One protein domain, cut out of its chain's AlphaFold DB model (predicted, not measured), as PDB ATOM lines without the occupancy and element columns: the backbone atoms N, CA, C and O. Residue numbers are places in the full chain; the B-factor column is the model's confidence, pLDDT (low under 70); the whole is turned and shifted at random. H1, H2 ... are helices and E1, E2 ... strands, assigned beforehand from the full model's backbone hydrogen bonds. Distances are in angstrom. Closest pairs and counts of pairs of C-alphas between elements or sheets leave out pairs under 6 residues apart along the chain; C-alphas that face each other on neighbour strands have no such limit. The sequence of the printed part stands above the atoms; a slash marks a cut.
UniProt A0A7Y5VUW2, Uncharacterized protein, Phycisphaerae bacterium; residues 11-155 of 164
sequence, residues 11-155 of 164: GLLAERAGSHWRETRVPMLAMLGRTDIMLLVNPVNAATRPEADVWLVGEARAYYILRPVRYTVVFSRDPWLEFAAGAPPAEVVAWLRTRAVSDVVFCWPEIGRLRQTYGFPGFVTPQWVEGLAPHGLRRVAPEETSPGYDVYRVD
ATOM      1  N   GLY A  11      50.061  28.820   1.103       41.62
ATOM      2  CA  GLY A  11      50.332  29.134   2.509       41.62
ATOM      3  C   GLY A  11      51.711  29.763   2.742       41.62
ATOM      4  O   GLY A  11      51.807  30.762   3.443       41.62
ATOM      5  N   LEU A  12      52.764  29.283   2.071       43.66
ATOM      6  CA  LEU A  12      54.111  29.861   2.154       43.66
ATOM      7  C   LEU A  12      54.208  31.202   1.405       43.66
ATOM      8  O   LEU A  12      54.993  32.060   1.794       43.66
ATOM      9  N   LEU A  13      53.417  31.416   0.346       48.97
ATOM     10  CA  LEU A  13      53.300  32.720  -0.322       48.97
ATOM     11  C   LEU A  13      52.531  33.735   0.530       48.97
ATOM     12  O   LEU A  13      52.928  34.894   0.571       48.97
ATOM     13  N   ALA A  14      51.480  33.315   1.235       45.31
ATOM     14  CA  ALA A  14      50.719  34.163   2.148       45.31
ATOM     15  C   ALA A  14      51.518  34.501   3.418       45.31
ATOM     16  O   ALA A  14      51.525  35.649   3.860       45.31
ATOM     17  N   GLU A  15      52.248  33.528   3.966       42.62
ATOM     18  CA  GLU A  15      53.139  33.711   5.110       42.62
ATOM     19  C   GLU A  15      54.334  34.593   4.735       42.62
ATOM     20  O   GLU A  15      54.641  35.546   5.456       42.62
ATOM     21  N   ARG A  16      54.932  34.373   3.551       44.03
ATOM     22  CA  ARG A  16      55.942  35.273   2.979       44.03
ATOM     23  C   ARG A  16      55.371  36.642   2.684       44.03
ATOM     24  O   ARG A  16      56.039  37.596   3.012       44.03
ATOM     25  N   ALA A  17      54.169  36.796   2.139       47.47
ATOM     26  CA  ALA A  17      53.584  38.117   1.929       47.47
ATOM     27  C   ALA A  17      53.395  38.838   3.276       47.47
ATOM     28  O   ALA A  17      53.896  39.944   3.451       47.47
ATOM     29  N   GLY A  18      52.772  38.185   4.262       43.78
ATOM     30  CA  GLY A  18      52.524  38.739   5.598       43.78
ATOM     31  C   GLY A  18      53.784  39.141   6.381       43.78
ATOM     32  O   GLY A  18      53.740  40.117   7.135       43.78
ATOM     33  N   SER A  19      54.897  38.425   6.190       46.06
ATOM     34  CA  SER A  19      56.215  38.752   6.765       46.06
ATOM     35  C   SER A  19      56.996  39.761   5.907       46.06
ATOM     36  O   SER A  19      57.527  40.735   6.440       46.06
ATOM     37  N   HIS A  20      56.944  39.638   4.580       44.22
ATOM     38  CA  HIS A  20      57.565  40.551   3.617       44.22
ATOM     39  C   HIS A  20      57.067  41.984   3.805       44.22
ATOM     40  O   HIS A  20      57.885  42.896   3.800       44.22
ATOM     41  N   TRP A  21      55.777  42.224   4.074       51.88
ATOM     42  CA  TRP A  21      55.265  43.585   4.313       51.88
ATOM     43  C   TRP A  21      55.879  44.275   5.536       51.88
ATOM     44  O   TRP A  21      56.081  45.489   5.515       51.88
ATOM     45  N   ARG A  22      56.184  43.517   6.598       46.62
ATOM     46  CA  ARG A  22      56.808  44.063   7.816       46.62
ATOM     47  C   ARG A  22      58.306  44.294   7.634       46.62
ATOM     48  O   ARG A  22      58.856  45.201   8.253       46.62
ATOM     49  N   GLU A  23      58.952  43.503   6.783       46.78
ATOM     50  CA  GLU A  23      60.408  43.504   6.619       46.78
ATOM     51  C   GLU A  23      60.907  44.378   5.462       46.78
ATOM     52  O   GLU A  23      61.997  44.942   5.546       46.78
ATOM     53  N   THR A  24      60.136  44.546   4.385       48.16
ATOM     54  CA  THR A  24      60.702  45.048   3.120       48.16
ATOM     55  C   THR A  24      60.738  46.551   2.923       48.16
ATOM     56  O   THR A  24      61.331  46.990   1.942       48.16
ATOM     57  N   ARG A  25      60.183  47.365   3.834       49.19
ATOM     58  CA  ARG A  25      60.185  48.843   3.716       49.19
ATOM     59  C   ARG A  25      59.882  49.329   2.282       49.19
ATOM     60  O   ARG A  25      60.468  50.313   1.830       49.19
ATOM     61  N   VAL A  26      59.013  48.628   1.546       56.06
ATOM     62  CA  VAL A  26      58.689  48.995   0.162       56.06
ATOM     63  C   VAL A  26      58.002  50.359   0.212       56.06
ATOM     64  O   VAL A  26      56.977  50.488   0.887       56.06
ATOM     65  N   PRO A  27      58.553  51.398  -0.442       59.56
ATOM     66  CA  PRO A  27      57.959  52.725  -0.401       59.56
ATOM     67  C   PRO A  27      56.522  52.680  -0.920       59.56
ATOM     68  O   PRO A  27      56.257  52.057  -1.944       59.56
ATOM     69  N   MET A  28      55.598  53.385  -0.261       53.78
ATOM     70  CA  MET A  28      54.179  53.433  -0.650       53.78
ATOM     71  C   MET A  28      53.981  53.813  -2.131       53.78
ATOM     72  O   MET A  28      53.091  53.291  -2.795       53.78
ATOM     73  N   LEU A  29      54.865  54.653  -2.685       59.94
ATOM     74  CA  LEU A  29      54.872  55.017  -4.107       59.94
ATOM     75  C   LEU A  29      55.180  53.838  -5.043       59.94
ATOM     76  O   LEU A  29      54.640  53.785  -6.141       59.94
ATOM     77  N   ALA A  30      55.992  52.871  -4.613       63.12
ATOM     78  CA  ALA A  30      56.293  51.669  -5.391       63.12
ATOM     79  C   ALA A  30      55.110  50.683  -5.440       63.12
ATOM     80  O   ALA A  30      55.135  49.716  -6.202       63.12
ATOM     81  N   MET A  31      54.074  50.926  -4.630       57.19
ATOM     82  CA  MET A  31      52.836  50.148  -4.602       57.19
ATOM     83  C   MET A  31      51.751  50.731  -5.519       57.19
ATOM     84  O   MET A  31      50.764  50.051  -5.806       57.19
ATOM     85  N   LEU A  32      51.913  51.973  -5.996       62.19
ATOM     86  CA  LEU A  32      50.965  52.584  -6.926       62.19
ATOM     87  C   LEU A  32      50.913  51.773  -8.224       62.19
ATOM     88  O   LEU A  32      51.936  51.478  -8.837       62.19
ATOM     89  N   GLY A  33      49.704  51.379  -8.624       71.19
ATOM     90  CA  GLY A  33      49.478  50.538  -9.803       71.19
ATOM     91  C   GLY A  33      49.780  49.048  -9.605       71.19
ATOM     92  O   GLY A  33      49.567  48.275 -10.534       71.19
ATOM     93  N   ARG A  34      50.209  48.609  -8.409       76.81
ATOM     94  CA  ARG A  34      50.500  47.194  -8.112       76.81
ATOM     95  C   ARG A  34      49.289  46.400  -7.620       76.81
ATOM     96  O   ARG A  34      49.363  45.605  -6.681       76.81
ATOM     97  N   THR A  35      48.138  46.624  -8.251       79.62
ATOM     98  CA  THR A  35      46.911  45.859  -7.980       79.62
ATOM     99  C   THR A  35      47.115  44.367  -8.273       79.62
ATOM    100  O   THR A  35      46.529  43.533  -7.591       79.62
ATOM    101  N   ASP A  36      48.009  44.029  -9.207       81.00
ATOM    102  CA  ASP A  36      48.463  42.664  -9.497       81.00
ATOM    103  C   ASP A  36      48.952  41.930  -8.241       81.00
ATOM    104  O   ASP A  36      48.527  40.805  -7.979       81.00
ATOM    105  N   ILE A  37      49.786  42.583  -7.422       78.31
ATOM    106  CA  ILE A  37      50.290  41.992  -6.181       78.31
ATOM    107  C   ILE A  37      49.140  41.792  -5.202       78.31
ATOM    108  O   ILE A  37      49.012  40.711  -4.637       78.31
ATOM    109  N   MET A  38      48.289  42.805  -5.016       79.44
ATOM    110  CA  MET A  38      47.176  42.735  -4.063       79.44
ATOM    111  C   MET A  38      46.186  41.620  -4.406       79.44
ATOM    112  O   MET A  38      45.671  40.973  -3.499       79.44
ATOM    113  N   LEU A  39      45.954  41.370  -5.698       82.88
ATOM    114  CA  LEU A  39      45.164  40.238  -6.179       82.88
ATOM    115  C   LEU A  39      45.875  38.905  -5.907       82.88
ATOM    116  O   LEU A  39      45.246  37.969  -5.415       82.88
ATOM    117  N   LEU A  40      47.178  38.824  -6.198       79.12
ATOM    118  CA  LEU A  40      47.973  37.605  -6.047       79.12
ATOM    119  C   LEU A  40      48.106  37.166  -4.584       79.12
ATOM    120  O   LEU A  40      48.023  35.977  -4.291       79.12
ATOM    121  N   VAL A  41      48.319  38.115  -3.670       79.88
ATOM    122  CA  VAL A  41      48.555  37.817  -2.250       79.88
ATOM    123  C   VAL A  41      47.279  37.800  -1.413       79.88
ATOM    124  O   VAL A  41      47.368  37.629  -0.199       79.88
ATOM    125  N   ASN A  42      46.102  38.014  -2.012       85.12
ATOM    126  CA  ASN A  42      44.857  38.030  -1.255       85.12
ATOM    127  C   ASN A  42      44.565  36.624  -0.689       85.12
ATOM    128  O   ASN A  42      44.362  35.690  -1.472       85.12
ATOM    129  N   PRO A  43      44.463  36.474   0.644       84.12
ATOM    130  CA  PRO A  43      44.162  35.202   1.296       84.12
ATOM    131  C   PRO A  43      42.933  34.475   0.756       84.12
ATOM    132  O   PRO A  43      42.931  33.251   0.646       84.12
ATOM    133  N   VAL A  44      41.897  35.226   0.378       88.31
ATOM    134  CA  VAL A  44      40.642  34.663  -0.124       88.31
ATOM    135  C   VAL A  44      40.853  33.994  -1.478       88.31
ATOM    136  O   VAL A  44      40.325  32.911  -1.711       88.31
ATOM    137  N   ASN A  45      41.665  34.587  -2.357       89.75
ATOM    138  CA  ASN A  45      41.921  34.034  -3.692       89.75
ATOM    139  C   ASN A  45      42.703  32.720  -3.637       89.75
ATOM    140  O   ASN A  45      42.492  31.856  -4.486       89.75
ATOM    141  N   ALA A  46      43.592  32.583  -2.650       84.00
ATOM    142  CA  ALA A  46      44.364  31.371  -2.405       84.00
ATOM    143  C   ALA A  46      43.535  30.268  -1.729       84.00
ATOM    144  O   ALA A  46      43.680  29.097  -2.071       84.00
ATOM    145  N   ALA A  47      42.669  30.644  -0.786       83.94
ATOM    146  CA  ALA A  47      41.941  29.703   0.060       83.94
ATOM    147  C   ALA A  47      40.582  29.256  -0.515       83.94
ATOM    148  O   ALA A  47      39.947  28.350   0.025       83.94
ATOM    149  N   THR A  48      40.116  29.878  -1.606       89.00
ATOM    150  CA  THR A  48      38.838  29.547  -2.256       89.00
ATOM    151  C   THR A  48      39.034  29.008  -3.668       89.00
ATOM    152  O   THR A  48      39.924  29.419  -4.421       89.00
ATOM    153  N   ARG A  49      38.147  28.089  -4.056       90.00
ATOM    154  CA  ARG A  49      38.146  27.502  -5.400       90.00
ATOM    155  C   ARG A  49      37.854  28.565  -6.466       90.00
ATOM    156  O   ARG A  49      37.119  29.504  -6.162       90.00
ATOM    157  N   PRO A  50      38.392  28.445  -7.695       89.62
ATOM    158  CA  PRO A  50      38.138  29.377  -8.800       89.62
ATOM    159  C   PRO A  50      36.665  29.719  -9.041       89.62
ATOM    160  O   PRO A  50      36.337  30.868  -9.318       89.62
ATOM    161  N   GLU A  51      35.794  28.728  -8.896       92.69
ATOM    162  CA  GLU A  51      34.352  28.799  -9.118       92.69
ATOM    163  C   GLU A  51      33.532  29.179  -7.873       92.69
ATOM    164  O   GLU A  51      32.304  29.145  -7.921       92.69
ATOM    165  N   ALA A  52      34.187  29.502  -6.752       94.38
ATOM    166  CA  ALA A  52      33.503  29.785  -5.495       94.38
ATOM    167  C   ALA A  52      32.643  31.056  -5.567       94.38
ATOM    168  O   ALA A  52      33.089  32.083  -6.075       94.38
ATOM    169  N   ASP A  53      31.450  30.996  -4.978       96.25
ATOM    170  CA  ASP A  53      30.614  32.150  -4.662       96.25
ATOM    171  C   ASP A  53      30.696  32.418  -3.149       96.25
ATOM    172  O   ASP A  53      30.255  31.605  -2.327       96.25
ATOM    173  N   VAL A  54      31.339  33.529  -2.791       96.44
ATOM    174  CA  VAL A  54      31.874  33.771  -1.449       96.44
ATOM    175  C   VAL A  54      30.970  34.702  -0.642       96.44
ATOM    176  O   VAL A  54      30.650  35.806  -1.081       96.44
ATOM    177  N   TRP A  55      30.623  34.313   0.586       96.81
ATOM    178  CA  TRP A  55      30.132  35.238   1.611       96.81
ATOM    179  C   TRP A  55      31.301  35.704   2.482       96.81
ATOM    180  O   TRP A  55      31.883  34.919   3.232       96.81
ATOM    181  N   LEU A  56      31.678  36.975   2.363       95.38
ATOM    182  CA  LEU A  56      32.858  37.535   3.018       95.38
ATOM    183  C   LEU A  56      32.477  38.268   4.304       95.38
ATOM    184  O   LEU A  56      31.733  39.249   4.272       95.38
ATOM    185  N   VAL A  57      33.042  37.832   5.429       94.06
ATOM    186  CA  VAL A  57      32.751  38.362   6.761       94.06
ATOM    187  C   VAL A  57      33.991  38.998   7.374       94.06
ATOM    188  O   VAL A  57      34.992  38.339   7.664       94.06
ATOM    189  N   GLY A  58      33.886  40.303   7.623       89.44
ATOM    190  CA  GLY A  58      34.916  41.066   8.314       89.44
ATOM    191  C   GLY A  58      36.168  41.313   7.481       89.44
ATOM    192  O   GLY A  58      37.239  41.366   8.047       89.44
ATOM    193  N   GLU A  59      36.078  41.465   6.161       88.56
ATOM    194  CA  GLU A  59      37.193  41.937   5.327       88.56
ATOM    195  C   GLU A  59      36.713  43.118   4.480       88.56
ATOM    196  O   GLU A  59      35.704  43.030   3.782       88.56
ATOM    197  N   ALA A  60      37.433  44.239   4.552       82.81
ATOM    198  CA  ALA A  60      37.056  45.482   3.882       82.81
ATOM    199  C   ALA A  60      37.584  45.577   2.440       82.81
ATOM    200  O   ALA A  60      37.135  46.414   1.660       82.81
ATOM    201  N   ARG A  61      38.543  44.730   2.057       84.75
ATOM    202  CA  ARG A  61      39.248  44.805   0.771       84.75
ATOM    203  C   ARG A  61      38.672  43.846  -0.275       84.75
ATOM    204  O   ARG A  61      39.418  43.153  -0.967       84.75
ATOM    205  N   ALA A  62      37.346  43.834  -0.418       89.44
ATOM    206  CA  ALA A  62      36.643  42.960  -1.364       89.44
ATOM    207  C   ALA A  62      37.064  43.177  -2.832       89.44
ATOM    208  O   ALA A  62      37.035  42.241  -3.624       89.44
ATOM    209  N   TYR A  63      37.534  44.382  -3.183       88.69
ATOM    210  CA  TYR A  63      37.999  44.729  -4.534       88.69
ATOM    211  C   TYR A  63      39.158  43.855  -5.046       88.69
ATOM    212  O   TYR A  63      39.338  43.716  -6.251       88.69
ATOM    213  N   TYR A  64      39.946  43.250  -4.149       89.44
ATOM    214  CA  TYR A  64      41.067  42.389  -4.535       89.44
ATOM    215  C   TYR A  64      40.709  40.896  -4.554       89.44
ATOM    216  O   TYR A  64      41.605  40.050  -4.514       89.44
ATOM    217  N   ILE A  65      39.421  40.552  -4.581       91.44
ATOM    218  CA  ILE A  65      38.953  39.167  -4.614       91.44
ATOM    219  C   ILE A  65      38.499  38.827  -6.034       91.44
ATOM    220  O   ILE A  65      37.684  39.519  -6.632       91.44
ATOM    221  N   LEU A  66      39.040  37.738  -6.577       93.31
ATOM    222  CA  LEU A  66      38.819  37.244  -7.939       93.31
ATOM    223  C   LEU A  66      37.600  36.311  -8.041       93.31
ATOM    224  O   LEU A  66      37.506  35.504  -8.966       93.31
ATOM    225  N   ARG A  67      36.707  36.360  -7.055       93.44
ATOM    226  CA  ARG A  67      35.496  35.541  -6.949       93.44
ATOM    227  C   ARG A  67      34.278  36.454  -6.881       93.44
ATOM    228  O   ARG A  67      34.410  37.582  -6.403       93.44
ATOM    229  N   PRO A  68      33.091  35.988  -7.296       95.12
ATOM    230  CA  PRO A  68      31.845  36.579  -6.838       95.12
ATOM    231  C   PRO A  68      31.843  36.657  -5.308       95.12
ATOM    232  O   PRO A  68      32.132  35.672  -4.627       95.12
ATOM    233  N   VAL A  69      31.567  37.845  -4.775       94.00
ATOM    234  CA  VAL A  69      31.562  38.090  -3.333       94.00
ATOM    235  C   VAL A  69      30.287  38.817  -2.941       94.00
ATOM    236  O   VAL A  69      29.998  39.913  -3.424       94.00
ATOM    237  N   ARG A  70      29.571  38.242  -1.978       94.62
ATOM    238  CA  ARG A  70      28.633  38.968  -1.125       94.62
ATOM    239  C   ARG A  70      29.430  39.463   0.070       94.62
ATOM    240  O   ARG A  70      29.870  38.671   0.899       94.62
ATOM    241  N   TYR A  71      29.675  40.764   0.107       89.25
ATOM    242  CA  TYR A  71      30.335  41.416   1.227       89.25
ATOM    243  C   TYR A  71      29.411  42.485   1.782       89.25
ATOM    244  O   TYR A  71      28.754  43.210   1.033       89.25
ATOM    245  N   THR A  72      29.408  42.598   3.102       79.75
ATOM    246  CA  THR A  72      28.739  43.684   3.800       79.75
ATOM    247  C   THR A  72      29.808  44.527   4.480       79.75
ATOM    248  O   THR A  72      30.624  44.016   5.248       79.75
ATOM    249  N   VAL A  73      29.839  45.826   4.182       77.00
ATOM    250  CA  VAL A  73      30.742  46.763   4.864       77.00
ATOM    251  C   VAL A  73      30.311  46.954   6.317       77.00
ATOM    252  O   VAL A  73      29.136  46.813   6.633       77.00
ATOM    253  N   VAL A  74      31.234  47.352   7.198       72.25
ATOM    254  CA  VAL A  74      30.963  47.549   8.640       72.25
ATOM    255  C   VAL A  74      29.764  48.470   8.941       72.25
ATOM    256  O   VAL A  74      29.129  48.335   9.979       72.25
ATOM    257  N   PHE A  75      29.417  49.380   8.027       75.31
ATOM    258  CA  PHE A  75      28.293  50.316   8.178       75.31
ATOM    259  C   PHE A  75      26.970  49.817   7.586       75.31
ATOM    260  O   PHE A  75      25.967  50.524   7.633       75.31
ATOM    261  N   SER A  76      26.956  48.631   6.985       81.56
ATOM    262  CA  SER A  76      25.758  48.001   6.441       81.56
ATOM    263  C   SER A  76      25.407  46.788   7.286       81.56
ATOM    264  O   SER A  76      26.281  46.088   7.794       81.56
ATOM    265  N   ARG A  77      24.112  46.544   7.468       85.00
ATOM    266  CA  ARG A  77      23.672  45.348   8.178       85.00
ATOM    267  C   ARG A  77      23.803  44.143   7.245       85.00
ATOM    268  O   ARG A  77      23.421  44.227   6.080       85.00
ATOM    269  N   ASP A  78      24.381  43.054   7.743       92.94
ATOM    270  CA  ASP A  78      24.603  41.845   6.950       92.94
ATOM    271  C   ASP A  78      23.351  40.955   7.009       92.94
ATOM    272  O   ASP A  78      22.999  40.497   8.098       92.94
ATOM    273  N   PRO A  79      22.668  40.685   5.878       94.81
ATOM    274  CA  PRO A  79      21.408  39.941   5.891       94.81
ATOM    275  C   PRO A  79      21.532  38.513   6.427       94.81
ATOM    276  O   PRO A  79      20.570  37.983   6.983       94.81
ATOM    277  N   TRP A  80      22.694  37.879   6.251       96.38
ATOM    278  CA  TRP A  80      22.933  36.538   6.766       96.38
ATOM    279  C   TRP A  80      23.126  36.568   8.278       96.38
ATOM    280  O   TRP A  80      22.492  35.793   8.993       96.38
ATOM    281  N   LEU A  81      23.953  37.489   8.779       95.69
ATOM    282  CA  LEU A  81      24.191  37.630  10.217       95.69
ATOM    283  C   LEU A  81      22.942  38.125  10.959       95.69
ATOM    284  O   LEU A  81      22.694  37.699  12.082       95.69
ATOM    285  N   GLU A  82      22.126  38.980  10.342       95.62
ATOM    286  CA  GLU A  82      20.820  39.356  10.893       95.62
ATOM    287  C   GLU A  82      19.905  38.150  11.067       95.62
ATOM    288  O   GLU A  82      19.337  37.956  12.140       95.62
ATOM    289  N   PHE A  83      19.782  37.334  10.019       97.25
ATOM    290  CA  PHE A  83      18.996  36.110  10.072       97.25
ATOM    291  C   PHE A  83      19.544  35.152  11.141       97.25
ATOM    292  O   PHE A  83      18.792  34.608  11.948       97.25
ATOM    293  N   ALA A  84      20.868  35.005  11.204       97.31
ATOM    294  CA  ALA A  84      21.531  34.106  12.135       97.31
ATOM    295  C   ALA A  84      21.398  34.494  13.612       97.31
ATOM    296  O   ALA A  84      21.555  33.630  14.471       97.31
ATOM    297  N   ALA A  85      21.085  35.753  13.926       96.44
ATOM    298  CA  ALA A  85      20.970  36.221  15.304       96.44
ATOM    299  C   ALA A  85      19.831  35.543  16.096       96.44
ATOM    300  O   ALA A  85      19.885  35.520  17.324       96.44
ATOM    301  N   GLY A  86      18.814  35.003  15.415       95.12
ATOM    302  CA  GLY A  86      17.672  34.330  16.048       95.12
ATOM    303  C   GLY A  86      17.321  32.960  15.466       95.12
ATOM    304  O   GLY A  86      16.384  32.328  15.949       95.12
ATOM    305  N   ALA A  87      18.035  32.504  14.436       97.56
ATOM    306  CA  ALA A  87      17.719  31.264  13.736       97.56
ATOM    307  C   ALA A  87      18.475  30.047  14.315       97.56
ATOM    308  O   ALA A  87      19.624  30.175  14.750       97.56
ATOM    309  N   PRO A  88      17.883  28.840  14.268       97.44
ATOM    310  CA  PRO A  88      18.593  27.598  14.557       97.44
ATOM    311  C   PRO A  88      19.786  27.379  13.604       97.44
ATOM    312  O   PRO A  88      19.670  27.673  12.412       97.44
ATOM    313  N   PRO A  89      20.899  26.770  14.059       97.38
ATOM    314  CA  PRO A  89      22.085  26.509  13.230       97.38
ATOM    315  C   PRO A  89      21.803  25.853  11.868       97.38
ATOM    316  O   PRO A  89      22.390  26.236  10.855       97.38
ATOM    317  N   ALA A  90      20.861  24.905  11.815       96.44
ATOM    318  CA  ALA A  90      20.455  24.248  10.574       96.44
ATOM    319  C   ALA A  90      19.873  25.229   9.543       96.44
ATOM    320  O   ALA A  90      20.201  25.159   8.356       96.44
ATOM    321  N   GLU A  91      19.044  26.166   9.999       97.69
ATOM    322  CA  GLU A  91      18.428  27.181   9.150       97.69
ATOM    323  C   GLU A  91      19.456  28.215   8.689       97.69
ATOM    324  O   GLU A  91      19.422  28.634   7.533       97.69
ATOM    325  N   VAL A  92      20.418  28.572   9.547       98.12
ATOM    326  CA  VAL A  92      21.528  29.480   9.202       98.12
ATOM    327  C   VAL A  92      22.325  28.956   8.009       98.12
ATOM    328  O   VAL A  92      22.638  29.720   7.093       98.12
ATOM    329  N   VAL A  93      22.628  27.654   7.984       97.81
ATOM    330  CA  VAL A  93      23.329  27.032   6.849       97.81
ATOM    331  C   VAL A  93      22.401  26.865   5.645       97.81
ATOM    332  O   VAL A  93      22.812  27.110   4.510       97.81
ATOM    333  N   ALA A  94      21.131  26.504   5.855       96.88
ATOM    334  CA  ALA A  94      20.155  26.414   4.768       96.88
ATOM    335  C   ALA A  94      19.987  27.758   4.038       96.88
ATOM    336  O   ALA A  94      19.935  27.789   2.808       96.88
ATOM    337  N   TRP A  95      19.993  28.872   4.771       97.06
ATOM    338  CA  TRP A  95      19.909  30.216   4.210       97.06
ATOM    339  C   TRP A  95      21.034  30.498   3.205       97.06
ATOM    340  O   TRP A  95      20.763  31.035   2.129       97.06
ATOM    341  N   LEU A  96      22.269  30.075   3.500       96.94
ATOM    342  CA  LEU A  96      23.411  30.205   2.583       96.94
ATOM    343  C   LEU A  96      23.180  29.417   1.288       96.94
ATOM    344  O   LEU A  96      23.378  29.947   0.192       96.94
ATOM    345  N   ARG A  97      22.659  28.187   1.404       95.75
ATOM    346  CA  ARG A  97      22.323  27.335   0.248       95.75
ATOM    347  C   ARG A  97      21.273  27.974  -0.654       95.75
ATOM    348  O   ARG A  97      21.429  27.943  -1.872       95.75
ATOM    349  N   THR A  98      20.236  28.604  -0.088       95.56
ATOM    350  CA  THR A  98      19.192  29.285  -0.890       95.56
ATOM    351  C   THR A  98      19.734  30.423  -1.760       95.56
ATOM    352  O   THR A  98      19.076  30.839  -2.707       95.56
ATOM    353  N   ARG A  99      20.940  30.917  -1.457       94.94
ATOM    354  CA  ARG A  99      21.628  31.986  -2.191       94.94
ATOM    355  C   ARG A  99      22.794  31.488  -3.034       94.94
ATOM    356  O   ARG A  99      23.537  32.316  -3.545       94.94
ATOM    357  N   ALA A 100      22.938  30.171  -3.181       94.94
ATOM    358  CA  ALA A 100      24.030  29.532  -3.909       94.94
ATOM    359  C   ALA A 100      25.433  29.926  -3.402       94.94
ATOM    360  O   ALA A 100      26.399  29.857  -4.153       94.94
ATOM    361  N   VAL A 101      25.554  30.304  -2.122       96.44
ATOM    362  CA  VAL A 101      26.862  30.522  -1.491       96.44
ATOM    363  C   VAL A 101      27.572  29.178  -1.395       96.44
ATOM    364  O   VAL A 101      27.015  28.228  -0.840       96.44
ATOM    365  N   SER A 102      28.798  29.105  -1.904       96.25
ATOM    366  CA  SER A 102      29.622  27.898  -1.821       96.25
ATOM    367  C   SER A 102      30.644  27.970  -0.693       96.25
ATOM    368  O   SER A 102      30.993  26.936  -0.123       96.25
ATOM    369  N   ASP A 103      31.115  29.173  -0.360       95.88
ATOM    370  CA  ASP A 103      32.192  29.384   0.598       95.88
ATOM    371  C   ASP A 103      31.871  30.592   1.498       95.88
ATOM    372  O   ASP A 103      31.421  31.637   1.031       95.88
ATOM    373  N   VAL A 104      32.107  30.467   2.802       96.62
ATOM    374  CA  VAL A 104      32.036  31.563   3.777       96.62
ATOM    375  C   VAL A 104      33.435  31.812   4.310       96.62
ATOM    376  O   VAL A 104      34.119  30.872   4.721       96.62
ATOM    377  N   VAL A 105      33.867  33.069   4.314       95.44
ATOM    378  CA  VAL A 105      35.217  33.449   4.732       95.44
ATOM    379  C   VAL A 105      35.149  34.442   5.879       95.44
ATOM    380  O   VAL A 105      34.537  35.498   5.744       95.44
ATOM    381  N   PHE A 106      35.818  34.125   6.983       94.94
ATOM    382  CA  PHE A 106      35.926  34.979   8.163       94.94
ATOM    383  C   PHE A 106      37.348  35.509   8.307       94.94
ATOM    384  O   PHE A 106      38.288  34.722   8.367       94.94
ATOM    385  N   CYS A 107      37.509  36.827   8.425       93.44
ATOM    386  CA  CYS A 107      38.775  37.453   8.813       93.44
ATOM    387  C   CYS A 107      38.721  37.849  10.297       93.44
ATOM    388  O   CYS A 107      38.256  38.929  10.670       93.44
ATOM    389  N   TRP A 108      39.175  36.953  11.173       93.62
ATOM    390  CA  TRP A 108      39.052  37.123  12.624       93.62
ATOM    391  C   TRP A 108      39.803  38.330  13.202       93.62
ATOM    392  O   TRP A 108      39.227  38.996  14.068       93.62
ATOM    393  N   PRO A 109      41.035  38.669  12.759       91.50
ATOM    394  CA  PRO A 109      41.726  39.862  13.246       91.50
ATOM    395  C   PRO A 109      40.927  41.141  12.991       91.50
ATOM    396  O   PRO A 109      40.816  41.996  13.871       91.50
ATOM    397  N   GLU A 110      40.327  41.250  11.809       91.44
ATOM    398  CA  GLU A 110      39.538  42.414  11.430       91.44
ATOM    399  C   GLU A 110      38.191  42.428  12.159       91.44
ATOM    400  O   GLU A 110      37.835  43.454  12.725       91.44
ATOM    401  N   ILE A 111      37.496  41.290  12.291       92.94
ATOM    402  CA  ILE A 111      36.312  41.169  13.166       92.94
ATOM    403  C   ILE A 111      36.628  41.658  14.588       92.94
ATOM    404  O   ILE A 111      35.857  42.424  15.172       92.94
ATOM    405  N   GLY A 112      37.773  41.251  15.144       92.88
ATOM    406  CA  GLY A 112      38.243  41.694  16.457       92.88
ATOM    407  C   GLY A 112      38.457  43.208  16.524       92.88
ATOM    408  O   GLY A 112      37.954  43.860  17.442       92.88
ATOM    409  N   ARG A 113      39.135  43.784  15.525       92.38
ATOM    410  CA  ARG A 113      39.361  45.233  15.413       92.38
ATOM    411  C   ARG A 113      38.049  46.016  15.279       92.38
ATOM    412  O   ARG A 113      37.871  47.038  15.943       92.38
ATOM    413  N   LEU A 114      37.122  45.546  14.441       90.56
ATOM    414  CA  LEU A 114      35.816  46.176  14.217       90.56
ATOM    415  C   LEU A 114      34.973  46.156  15.492       90.56
ATOM    416  O   LEU A 114      34.409  47.184  15.859       90.56
ATOM    417  N   ARG A 115      34.966  45.037  16.227       91.81
ATOM    418  CA  ARG A 115      34.255  44.911  17.507       91.81
ATOM    419  C   ARG A 115      34.693  45.950  18.543       91.81
ATOM    420  O   ARG A 115      33.859  46.405  19.315       91.81
ATOM    421  N   GLN A 116      35.971  46.335  18.547       92.25
ATOM    422  CA  GLN A 116      36.521  47.335  19.471       92.25
ATOM    423  C   GLN A 116      36.253  48.788  19.054       92.25
ATOM    424  O   GLN A 116      36.389  49.685  19.879       92.25
ATOM    425  N   THR A 117      35.928  49.036  17.783       90.06
ATOM    426  CA  THR A 117      35.884  50.393  17.213       90.06
ATOM    427  C   THR A 117      34.486  50.790  16.757       90.06
ATOM    428  O   THR A 117      33.915  51.739  17.283       90.06
ATOM    429  N   TYR A 118      33.924  50.057  15.798       86.06
ATOM    430  CA  TYR A 118      32.631  50.360  15.176       86.06
ATOM    431  C   TYR A 118      31.489  49.484  15.703       86.06
ATOM    432  O   TYR A 118      30.321  49.814  15.521       86.06
ATOM    433  N   GLY A 119      31.828  48.377  16.364       87.81
ATOM    434  CA  GLY A 119      30.891  47.334  16.751       87.81
ATOM    435  C   GLY A 119      30.846  46.200  15.726       87.81
ATOM    436  O   GLY A 119      31.086  46.375  14.533       87.81
ATOM    437  N   PHE A 120      30.571  44.998  16.221       91.44
ATOM    438  CA  PHE A 120      30.377  43.797  15.416       91.44
ATOM    439  C   PHE A 120      29.474  42.835  16.199       91.44
ATOM    440  O   PHE A 120      29.618  42.785  17.427       91.44
ATOM    441  N   PRO A 121      28.575  42.063  15.556       92.31
ATOM    442  CA  PRO A 121      27.701  41.141  16.273       92.31
ATOM    443  C   PRO A 121      28.469  40.239  17.254       92.31
ATOM    444  O   PRO A 121      29.455  39.583  16.901       92.31
ATOM    445  N   GLY A 122      28.033  40.243  18.518       93.31
ATOM    446  CA  GLY A 122      28.732  39.562  19.613       93.31
ATOM    447  C   GLY A 122      28.711  38.038  19.493       93.31
ATOM    448  O   GLY A 122      29.675  37.389  19.882       93.31
ATOM    449  N   PHE A 123      27.652  37.479  18.899       95.62
ATOM    450  CA  PHE A 123      27.518  36.035  18.699       95.62
ATOM    451  C   PHE A 123      28.486  35.486  17.640       95.62
ATOM    452  O   PHE A 123      28.806  34.300  17.666       95.62
ATOM    453  N   VAL A 124      28.994  36.332  16.731       95.44
ATOM    454  CA  VAL A 124      29.903  35.901  15.662       95.44
ATOM    455  C   VAL A 124      31.288  35.636  16.243       95.44
ATOM    456  O   VAL A 124      32.120  36.531  16.424       95.44
ATOM    457  N   THR A 125      31.515  34.373  16.560       96.12
ATOM    458  CA  THR A 125      32.713  33.841  17.209       96.12
ATOM    459  C   THR A 125      33.136  32.553  16.503       96.12
ATOM    460  O   THR A 125      32.279  31.912  15.893       96.12
ATOM    461  N   PRO A 126      34.408  32.125  16.606       95.38
ATOM    462  CA  PRO A 126      34.826  30.830  16.067       95.38
ATOM    463  C   PRO A 126      33.948  29.674  16.566       95.38
ATOM    464  O   PRO A 126      33.478  28.876  15.764       95.38
ATOM    465  N   GLN A 127      33.613  29.664  17.862       96.62
ATOM    466  CA  GLN A 127      32.740  28.658  18.474       96.62
ATOM    467  C   GLN A 127      31.331  28.636  17.860       96.62
ATOM    468  O   GLN A 127      30.761  27.568  17.643       96.62
ATOM    469  N   TRP A 128      30.752  29.805  17.564       97.38
ATOM    470  CA  TRP A 128      29.460  29.869  16.882       97.38
ATOM    471  C   TRP A 128      29.538  29.255  15.480       97.38
ATOM    472  O   TRP A 128      28.670  28.459  15.125       97.38
ATOM    473  N   VAL A 129      30.592  29.559  14.713       97.06
ATOM    474  CA  VAL A 129      30.777  28.986  13.370       97.06
ATOM    475  C   VAL A 129      31.021  27.477  13.437       97.06
ATOM    476  O   VAL A 129      30.469  26.732  12.633       97.06
ATOM    477  N   GLU A 130      31.784  26.995  14.420       95.62
ATOM    478  CA  GLU A 130      31.965  25.560  14.679       95.62
ATOM    479  C   GLU A 130      30.631  24.855  14.962       95.62
ATOM    480  O   GLU A 130      30.401  23.751  14.468       95.62
ATOM    481  N   GLY A 131      29.709  25.521  15.662       96.81
ATOM    482  CA  GLY A 131      28.342  25.037  15.877       96.81
ATOM    483  C   GLY A 131      27.521  24.863  14.591       96.81
ATOM    484  O   GLY A 131      26.527  24.141  14.597       96.81
ATOM    485  N   LEU A 132      27.933  25.472  13.475       97.38
ATOM    486  CA  LEU A 132      27.298  25.298  12.163       97.38
ATOM    487  C   LEU A 132      27.837  24.076  11.401       97.38
ATOM    488  O   LEU A 132      27.198  23.615  10.451       97.38
ATOM    489  N   ALA A 133      28.986  23.521  11.805       95.25
ATOM    490  CA  ALA A 133      29.630  22.417  11.098       95.25
ATOM    491  C   ALA A 133      28.757  21.155  10.979       95.25
ATOM    492  O   ALA A 133      28.649  20.635   9.864       95.25
ATOM    493  N   PRO A 134      28.040  20.700  12.033       95.38
ATOM    494  CA  PRO A 134      27.125  19.558  11.928       95.38
ATOM    495  C   PRO A 134      25.987  19.754  10.916       95.38
ATOM    496  O   PRO A 134      25.343  18.790  10.512       95.38
ATOM    497  N   HIS A 135      25.730  20.995  10.499       96.25
ATOM    498  CA  HIS A 135      24.655  21.358   9.579       96.25
ATOM    499  C   HIS A 135      25.137  21.592   8.143       96.25
ATOM    500  O   HIS A 135      24.350  21.993   7.280       96.25
ATOM    501  N   GLY A 136      26.412  21.302   7.872       95.75
ATOM    502  CA  GLY A 136      27.018  21.345   6.545       95.75
ATOM    503  C   GLY A 136      27.740  22.650   6.225       95.75
ATOM    504  O   GLY A 136      27.792  23.038   5.061       95.75
ATOM    505  N   LEU A 137      28.270  23.342   7.240       96.50
ATOM    506  CA  LEU A 137      29.269  24.397   7.059       96.50
ATOM    507  C   LEU A 137      30.654  23.854   7.440       96.50
ATOM    508  O   LEU A 137      31.107  23.971   8.578       96.50
ATOM    509  N   ARG A 138      31.326  23.203   6.495       94.69
ATOM    510  CA  ARG A 138      32.552  22.448   6.760       94.69
ATOM    511  C   ARG A 138      33.783  23.337   6.666       94.69
ATOM    512  O   ARG A 138      34.057  23.906   5.612       94.69
ATOM    513  N   ARG A 139      34.578  23.394   7.734       93.69
ATOM    514  CA  ARG A 139      35.853  24.122   7.726       93.69
ATOM    515  C   ARG A 139      36.814  23.521   6.693       93.69
ATOM    516  O   ARG A 139      36.955  22.300   6.594       93.69
ATOM    517  N   VAL A 140      37.445  24.385   5.912       90.81
ATOM    518  CA  VAL A 140      38.585  24.053   5.053       90.81
ATOM    519  C   VAL A 140      39.825  23.928   5.933       90.81
ATOM    520  O   VAL A 140      39.936  24.627   6.940       90.81
ATOM    521  N   ALA A 141      40.725  23.004   5.601       81.44
ATOM    522  CA  ALA A 141      41.870  22.721   6.449       81.44
ATOM    523  C   ALA A 141      42.734  23.990   6.638       81.44
ATOM    524  O   ALA A 141      42.943  24.712   5.662       81.44
ATOM    525  N   PRO A 142      43.207  24.312   7.857       75.50
ATOM    526  CA  PRO A 142      43.959  25.546   8.114       75.50
ATOM    527  C   PRO A 142      45.220  25.705   7.255       75.50
ATOM    528  O   PRO A 142      45.610  26.818   6.927       75.50
ATOM    529  N   GLU A 143      45.849  24.602   6.856       74.38
ATOM    530  CA  GLU A 143      46.982  24.575   5.928       74.38
ATOM    531  C   GLU A 143      46.628  25.046   4.504       74.38
ATOM    532  O   GLU A 143      47.512  25.444   3.742       74.38
ATOM    533  N   GLU A 144      45.342  25.028   4.148       71.94
ATOM    534  CA  GLU A 144      44.801  25.572   2.900       71.94
ATOM    535  C   GLU A 144      44.360  27.045   3.051       71.94
ATOM    536  O   GLU A 144      43.924  27.653   2.071       71.94
ATOM    537  N   THR A 145      44.457  27.644   4.247       77.69
ATOM    538  CA  THR A 145      44.059  29.038   4.502       77.69
ATOM    539  C   THR A 145      45.239  29.905   4.952       77.69
ATOM    540  O   THR A 145      46.348  29.434   5.200       77.69
ATOM    541  N   SER A 146      45.046  31.227   4.981       79.38
ATOM    542  CA  SER A 146      46.065  32.151   5.501       79.38
ATOM    543  C   SER A 146      45.836  32.434   6.988       79.38
ATOM    544  O   SER A 146      44.682  32.448   7.423       79.38
ATOM    545  N   PRO A 147      46.885  32.760   7.768       81.00
ATOM    546  CA  PRO A 147      46.732  33.123   9.174       81.00
ATOM    547  C   PRO A 147      45.683  34.223   9.390       81.00
ATOM    548  O   PRO A 147      45.720  35.271   8.747       81.00
ATOM    549  N   GLY A 148      44.749  33.979  10.312       85.69
ATOM    550  CA  GLY A 148      43.649  34.897  10.622       85.69
ATOM    551  C   GLY A 148      42.418  34.768   9.718       85.69
ATOM    552  O   GLY A 148      41.403  35.394  10.024       85.69
ATOM    553  N   TYR A 149      42.479  33.949   8.664       90.44
ATOM    554  CA  TYR A 149      41.344  33.642   7.802       90.44
ATOM    555  C   TYR A 149      40.880  32.209   8.021       90.44
ATOM    556  O   TYR A 149      41.647  31.264   7.826       90.44
ATOM    557  N   ASP A 150      39.597  32.060   8.328       94.00
ATOM    558  CA  ASP A 150      38.931  30.769   8.251       94.00
ATOM    559  C   ASP A 150      38.009  30.728   7.039       94.00
ATOM    560  O   ASP A 150      37.211  31.639   6.811       94.00
ATOM    561  N   VAL A 151      38.121  29.646   6.273       94.19
ATOM    562  CA  VAL A 151      37.259  29.363   5.127       94.19
ATOM    563  C   VAL A 151      36.403  28.155   5.454       94.19
ATOM    564  O   VAL A 151      36.892  27.142   5.954       94.19
ATOM    565  N   TYR A 152      35.118  28.260   5.153       95.81
ATOM    566  CA  TYR A 152      34.154  27.189   5.326       95.81
ATOM    567  C   TYR A 152      33.428  26.939   4.014       95.81
ATOM    568  O   TYR A 152      32.953  27.875   3.380       95.81
ATOM    569  N   ARG A 153      33.308  25.674   3.620       95.75
ATOM    570  CA  ARG A 153      32.537  25.243   2.456       95.75
ATOM    571  C   ARG A 153      31.116  24.911   2.889       95.75
ATOM    572  O   ARG A 153      30.909  24.221   3.887       95.75
ATOM    573  N   VAL A 154      30.146  25.396   2.127       96.25
ATOM    574  CA  VAL A 154      28.735  25.059   2.304       96.25
ATOM    575  C   VAL A 154      28.472  23.760   1.554       96.25
ATOM    576  O   VAL A 154      28.617  23.693   0.333       96.25
ATOM    577  N   ASP A 155      28.084  22.714   2.277       91.75
ATOM    578  CA  ASP A 155      27.769  21.433   1.663       91.75
ATOM    579  C   ASP A 155      26.547  21.577   0.756       91.75
ATOM    580  O   ASP A 155      25.474  22.039   1.171       91.75
TER     581      ASP A 155
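What this domain is: This is residues 11 to 155 of the 164 residues of an uncharacterized protein of Phycisphaerae bacterium (UniProt A0A7Y5VUW2). A small twisted sheet of five strands sits in the body of this domain, with the short helices H4, H6, H7 and H8 round it and H5 folded beside H6 as a helical hairpin. From this body an arm with H1, H2 and H3 reaches out at one end, and its residues 19 to 34 stick out free. The printed part has 145 residues with eight named helices and five named strands, in the order H1 H2 H3 H4 E1 E2 H5 H6 E3 H7 H8 E4 E5; the sheet runs E2 E1 E3 E5 E4, mixed, and the class is mixed, helices and strands. The whole is compact, with a radius of gyration of the C-alphas of 15.8 A, and spans 49 by 32 by 23 A.

How they stand to each other: In the sheet, E1, residues 54 to 57, is parallel to E3, residues 103 to 107, at 24 degrees, with N 55 and O 103 2.8 A apart. The edge strand E2, residues 69 to 71, is parallel to E1 at 22 degrees, with N 70 and O 54 at 2.8 A. E5, residues 149 to 154, is antiparallel to E3 at 161 degrees, with N 104 and O 152 at 2.8 A. The other edge strand, E4, residues 137 to 139, forms a hairpin with E5 at 139 degrees, with N 138 and O 153 at 2.8 A. H4, residues 43 to 47, H6, residues 89 to 98, H7, residues 108 to 117, and H8, residues 126 to 130, are on the sheet but only graze it. Two split strand-helix-strand units, parallel strands with another strand between them, have right-handed crossovers: E2, H5 and H6, E3, where H5 is residues 79 to 84, and E3, H7 and H8, E4. H5 and H6 touch at a shallow tilt of 25 degrees, opposite ways, closest at the C-alphas of Ala 84 and Val 92, 5.5 A. H1, residues 11 to 23, is close to H4 but not clearly touching, at the C-alphas of Ala 14 and Pro 43, 6.7 A; it is near H3, residues 35 to 40, and apart from H2, residues 28 to 31. In H3, H4, H5, H7 and H8 every O i to N i+4 pair is within hydrogen-bond range; H1 has 8 of 9, H6 5 of 6, and H2 is too short for such a pair.

Where its parts are: H1 is 18.0 A long from its first C-alpha at (50.332, 29.134, 2.509). H6 is 14.7 A long, H7 14.4 A and E3 13.3 A. E5 is 16.2 A long and ends with C-alpha 154 at (28.735, 25.059, 2.304).

The domain as a whole: The C-alphas of Leu 29 and Pro 88 are farthest apart, 49.2 A. The printed part has no cut. The link E1 to E2, 11 residues, is long. Residues 11 to 32 have pLDDT under 70.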